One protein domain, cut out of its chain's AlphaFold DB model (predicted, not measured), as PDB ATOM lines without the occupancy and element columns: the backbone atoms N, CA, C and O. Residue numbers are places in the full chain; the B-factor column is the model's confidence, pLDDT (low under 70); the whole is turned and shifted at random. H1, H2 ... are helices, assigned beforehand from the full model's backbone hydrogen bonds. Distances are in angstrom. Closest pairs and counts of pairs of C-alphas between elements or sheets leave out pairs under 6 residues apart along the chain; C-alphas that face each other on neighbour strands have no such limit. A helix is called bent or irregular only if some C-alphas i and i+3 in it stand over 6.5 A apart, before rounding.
ATOM      1  N   ASP A 105       4.624 106.276  29.222       65.69
ATOM      2  CA  ASP A 105       5.782 106.948  29.806       65.69
ATOM      3  C   ASP A 105       5.524 107.369  31.255       65.69
ATOM      4  O   ASP A 105       6.388 107.175  32.109       65.69
ATOM      5  N   LYS A 106       4.323 107.868  31.573       60.75
ATOM      6  CA  LYS A 106       3.919 108.156  32.960       60.75
ATOM      7  C   LYS A 106       3.794 106.881  33.781       60.75
ATOM      8  O   LYS A 106       4.349 106.822  34.867       60.75
ATOM      9  N   VAL A 107       3.157 105.839  33.242       66.44
ATOM     10  CA  VAL A 107       3.069 104.537  33.921       66.44
ATOM     11  C   VAL A 107       4.455 103.939  34.120       66.44
ATOM     12  O   VAL A 107       4.730 103.409  35.187       66.44
ATOM     13  N   ARG A 108       5.367 104.068  33.153       66.56
ATOM     14  CA  ARG A 108       6.757 103.624  33.300       66.56
ATOM     15  C   ARG A 108       7.501 104.430  34.360       66.56
ATOM     16  O   ARG A 108       8.214 103.830  35.152       66.56
ATOM     17  N   ALA A 109       7.338 105.748  34.399       69.00
ATOM     18  CA  ALA A 109       7.964 106.594  35.411       69.00
ATOM     19  C   ALA A 109       7.421 106.300  36.818       69.00
ATOM     20  O   ALA A 109       8.187 106.235  37.779       69.00
ATOM     21  N   ASP A 110       6.115 106.069  36.936       63.84
ATOM     22  CA  ASP A 110       5.472 105.720  38.198       63.84
ATOM     23  C   ASP A 110       5.845 104.299  38.623       63.84
ATOM     24  O   ASP A 110       6.184 104.096  39.782       63.84
ATOM     25  N   MET A 111       5.919 103.337  37.698       66.00
ATOM     26  CA  MET A 111       6.434 101.986  37.957       66.00
ATOM     27  C   MET A 111       7.916 101.995  38.316       66.00
ATOM     28  O   MET A 111       8.322 101.227  39.176       66.00
ATOM     29  N   GLN A 112       8.729 102.875  37.726       65.31
ATOM     30  CA  GLN A 112      10.119 103.063  38.140       65.31
ATOM     31  C   GLN A 112      10.171 103.578  39.579       65.31
ATOM     32  O   GLN A 112      10.840 102.967  40.408       65.31
ATOM     33  N   LYS A 113       9.406 104.620  39.924       63.78
ATOM     34  CA  LYS A 113       9.320 105.135  41.303       63.78
ATOM     35  C   LYS A 113       8.776 104.106  42.295       63.78
ATOM     36  O   LYS A 113       9.284 104.019  43.407       63.78
ATOM     37  N   LEU A 114       7.784 103.312  41.898       61.38
ATOM     38  CA  LEU A 114       7.217 102.253  42.727       61.38
ATOM     39  C   LEU A 114       8.197 101.083  42.868       61.38
ATOM     40  O   LEU A 114       8.369 100.574  43.964       61.38
ATOM     41  N   SER A 115       8.917 100.710  41.807       58.81
ATOM     42  CA  SER A 115       9.988  99.705  41.865       58.81
ATOM     43  C   SER A 115      11.140 100.155  42.762       58.81
ATOM     44  O   SER A 115      11.706  99.336  43.474       58.81
ATOM     45  N   LEU A 116      11.419 101.460  42.801       53.31
ATOM     46  CA  LEU A 116      12.358 102.086  43.732       53.31
ATOM     47  C   LEU A 116      11.850 102.073  45.184       53.31
ATOM     48  O   LEU A 116      12.666 102.072  46.099       53.31
ATOM     49  N   ALA A 117      10.531 102.063  45.401       56.56
ATOM     50  CA  ALA A 117       9.919 101.989  46.731       56.56
ATOM     51  C   ALA A 117       9.670 100.547  47.211       56.56
ATOM     52  O   ALA A 117       9.484 100.325  48.404       56.56
ATOM     53  N   VAL A 118       9.647  99.578  46.292       61.81
ATOM     54  CA  VAL A 118       9.289  98.178  46.565       61.81
ATOM     55  C   VAL A 118      10.500  97.246  46.502       61.81
ATOM     56  O   VAL A 118      10.476  96.205  47.153       61.81
ATOM     57  N   LEU A 119      11.562  97.601  45.767       62.47
ATOM     58  CA  LEU A 119      12.743  96.755  45.617       62.47
ATOM     59  C   LEU A 119      14.002  97.435  46.191       62.47
ATOM     60  O   LEU A 119      14.423  98.476  45.677       62.47
ATOM     61  N   PRO A 120      14.628  96.867  47.242       67.06
ATOM     62  CA  PRO A 120      15.884  97.378  47.781       67.06
ATOM     63  C   PRO A 120      16.962  97.399  46.692       67.06
ATOM     64  O   PRO A 120      17.050  96.480  45.876       67.06
ATOM     65  N   GLN A 121      17.822  98.422  46.677       65.44
ATOM     66  CA  GLN A 121      18.846  98.563  45.627       65.44
ATOM     67  C   GLN A 121      19.819  97.372  45.546       65.44
ATOM     68  O   GLN A 121      20.350  97.087  44.471       65.44
ATOM     69  N   ASP A 122      20.009  96.645  46.647       67.12
ATOM     70  CA  ASP A 122      20.831  95.434  46.696       67.12
ATOM     71  C   ASP A 122      20.192  94.257  45.935       67.12
ATOM     72  O   ASP A 122      20.884  93.519  45.233       67.12
ATOM     73  N   GLU A 123      18.862  94.121  45.986       70.31
ATOM     74  CA  GLU A 123      18.129  93.099  45.225       70.31
ATOM     75  C   GLU A 123      18.170  93.375  43.721       70.31
ATOM     76  O   GLU A 123      18.279  92.446  42.919       70.31
ATOM     77  N   ILE A 124      18.157  94.655  43.332       71.69
ATOM     78  CA  ILE A 124      18.316  95.064  41.932       71.69
ATOM     79  C   ILE A 124      19.681  94.605  41.401       71.69
ATOM     80  O   ILE A 124      19.747  94.029  40.317       71.69
ATOM     81  N   ARG A 125      20.771  94.804  42.157       74.38
ATOM     82  CA  ARG A 125      22.106  94.323  41.750       74.38
ATOM     83  C   ARG A 125      22.141  92.809  41.593       74.38
ATOM     84  O   ARG A 125      22.663  92.322  40.595       74.38
ATOM     85  N   LEU A 126      21.545  92.076  42.530       77.62
ATOM     86  CA  LEU A 126      21.531  90.615  42.493       77.62
ATOM     87  C   LEU A 126      20.729  90.076  41.299       77.62
ATOM     88  O   LEU A 126      21.145  89.099  40.681       77.62
ATOM     89  N   LEU A 127      19.646  90.755  40.908       79.31
ATOM     90  CA  LEU A 127      18.886  90.438  39.696       79.31
ATOM     91  C   LEU A 127      19.720  90.613  38.411       79.31
ATOM     92  O   LEU A 127      19.579  89.813  37.488       79.31
ATOM     93  N   PHE A 128      20.587  91.629  38.347       79.25
ATOM     94  CA  PHE A 128      21.439  91.882  37.177       79.25
ATOM     95  C   PHE A 128      22.711  91.024  37.145       79.25
ATOM     96  O   PHE A 128      23.100  90.559  36.076       79.25
ATOM     97  N   GLU A 129      23.363  90.813  38.288       85.56
ATOM     98  CA  GLU A 129      24.627  90.069  38.369       85.56
ATOM     99  C   GLU A 129      24.405  88.551  38.431       85.56
ATOM    100  O   GLU A 129      25.180  87.791  37.850       85.56
ATOM    101  N   GLN A 130      23.360  88.091  39.129       82.44
ATOM    102  CA  GLN A 130      23.088  86.671  39.392       82.44
ATOM    103  C   GLN A 130      21.573  86.370  39.381       82.44
ATOM    104  O   GLN A 130      20.994  86.001  40.410       82.44
ATOM    105  N   PRO A 131      20.908  86.459  38.212       79.50
ATOM    106  CA  PRO A 131      19.450  86.340  38.111       79.50
ATOM    107  C   PRO A 131      18.920  85.011  38.660       79.50
ATOM    108  O   PRO A 131      17.855  84.960  39.272       79.50
ATOM    109  N   GLN A 132      19.670  83.923  38.488       81.44
ATOM    110  CA  GLN A 132      19.240  82.598  38.928       81.44
ATOM    111  C   GLN A 132      19.172  82.477  40.457       81.44
ATOM    112  O   GLN A 132      18.214  81.907  40.978       81.44
ATOM    113  N   ALA A 133      20.128  83.077  41.172       80.25
ATOM    114  CA  ALA A 133      20.125  83.116  42.633       80.25
ATOM    115  C   ALA A 133      18.964  83.971  43.170       80.25
ATOM    116  O   ALA A 133      18.304  83.579  44.133       80.25
ATOM    117  N   TYR A 134      18.659  85.092  42.502       80.00
ATOM    118  CA  TYR A 134      17.515  85.944  42.843       80.00
ATOM    119  C   TYR A 134      16.184  85.183  42.752       80.00
ATOM    120  O   TYR A 134      15.403  85.163  43.705       80.00
ATOM    121  N   PHE A 135      15.925  84.520  41.618       81.69
ATOM    122  CA  PHE A 135      14.667  83.794  41.418       81.69
ATOM    123  C   PHE A 135      14.531  82.579  42.333       81.69
ATOM    124  O   PHE A 135      13.421  82.290  42.775       81.69
ATOM    125  N   GLN A 136      15.633  81.903  42.665       80.94
ATOM    126  CA  GLN A 136      15.611  80.805  43.625       80.94
ATOM    127  C   GLN A 136      15.218  81.295  45.027       80.94
ATOM    128  O   GLN A 136      14.274  80.766  45.611       80.94
ATOM    129  N   ALA A 137      15.853  82.360  45.523       77.25
ATOM    130  CA  ALA A 137      15.514  82.944  46.821       77.25
ATOM    131  C   ALA A 137      14.056  83.444  46.869       77.25
ATOM    132  O   ALA A 137      13.356  83.260  47.867       77.25
ATOM    133  N   ARG A 138      13.553  84.027  45.771       75.12
ATOM    134  CA  ARG A 138      12.148  84.462  45.668       75.12
ATOM    135  C   ARG A 138      11.171  83.294  45.591       75.12
ATOM    136  O   ARG A 138      10.091  83.400  46.164       75.12
ATOM    137  N   ALA A 139      11.532  82.195  44.933       78.38
ATOM    138  CA  ALA A 139      10.717  80.985  44.905       78.38
ATOM    139  C   ALA A 139      10.631  80.333  46.293       78.38
ATOM    140  O   ALA A 139       9.545  79.943  46.714       78.38
ATOM    141  N   GLU A 140      11.741  80.283  47.032       75.38
ATOM    142  CA  GLU A 140      11.782  79.779  48.412       75.38
ATOM    143  C   GLU A 140      10.954  80.662  49.363       75.38
ATOM    144  O   GLU A 140      10.160  80.148  50.154       75.38
ATOM    145  N   ALA A 141      11.046  81.991  49.231       72.12
ATOM    146  CA  ALA A 141      10.228  82.932  49.999       72.12
ATOM    147  C   ALA A 141       8.733  82.876  49.624       72.12
ATOM    148  O   ALA A 141       7.874  82.997  50.492       72.12
ATOM    149  N   ALA A 142       8.399  82.667  48.347       68.88
ATOM    150  CA  ALA A 142       7.013  82.499  47.904       68.88
ATOM    151  C   ALA A 142       6.415  81.157  48.360       68.88
ATOM    152  O   ALA A 142       5.224  81.083  48.655       68.88
ATOM    153  N   ALA A 143       7.236  80.108  48.448       74.50
ATOM    154  CA  ALA A 143       6.835  78.814  48.991       74.50
ATOM    155  C   ALA A 143       6.628  78.854  50.516       74.50
ATOM    156  O   ALA A 143       5.862  78.049  51.046       74.50
ATOM    157  N   ASN A 144       7.272  79.796  51.218       68.19
ATOM    158  CA  ASN A 144       7.102  80.004  52.653       68.19
ATOM    159  C   ASN A 144       6.628  81.436  52.981       68.19
ATOM    160  O   ASN A 144       7.438  82.290  53.357       68.19
TER     161      ASN A 144
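This is residues 105 to 144 of the 153 residues of the protein "Putative membrane protein" of Neisseria flavescens (UniProt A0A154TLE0). Picture an open chain of three helices laid out one after another, with no packed core: the short H2 stands between two longer helices, and the only two that touch, H2 and H3, make a corner at a steep angle. H1 reaches away from them as an arm at one end, its residues 105 to 114 sticking out, and residues 136 to 144, mostly H3, stick out at the other end. The printed part has 40 residues with three named helices, in the order H1, H2, H3, and no named strand; its class is all helix. The whole is loose, with a radius of gyration of the C-alphas of 12.1 A, and the C-alphas span 33 by 23 by 14 A.

Start at the first printed residue, where H1 takes in residues 105 to 118; it touches no helix. Go on past its end to H2, residues 121 to 129: H1 and H2 meet only through their link, which is tight, with 2 residues between them. One residue further on from H2, across another tight link, you come to H3, residues 131 to 143. Look at Leu 127 and Tyr 134, the closest C-alphas of H2 and H3, 5.7 A apart: here the two helices touch, with 5 pairs of C-alphas within 8 A. H3 touches H2 with residues 133 to 134 alone. The lines of H2 and H3 stand at a steep tilt of 57 degrees, and they run opposite ways; their centres are 12.7 A apart. H1 and H3 are apart. In the backbones of H1, H2 and H3, every O i to N i+4 pair is within hydrogen-bond range.

Find C-alpha 105 of Asp at (5.782, 106.948, 29.806); from there H1 runs 19.2 A to C-alpha 118 of Val at (9.289, 98.178, 46.565). H2 begins at Gln 121 and ends at Glu 129, 12.6 A from first to last C-alpha. H3 begins at Pro 131 and runs 18.3 A to C-alpha 143 of Ala at (6.835, 78.814, 48.991). No helix is bent or irregular.

The two C-alphas farthest apart are those of Asp 105 and Asn 144, the first and last printed residues, at 35.4 A. Residues 105 to 114, which belong to H1, stand free; residues 117 to 122 and residues 136 to 144, of which 136 to 143 belong to H3, stand free as well. The printed part has no cut, and no link is long. In the B-factor column of this predicted model, find a mean pLDDT of the printed part of 70.9; it is under 70 for 20 residues, namely 105 to 122, 142 and 144. The mean is 63 for H1, 75 for H2 and 77 for H3.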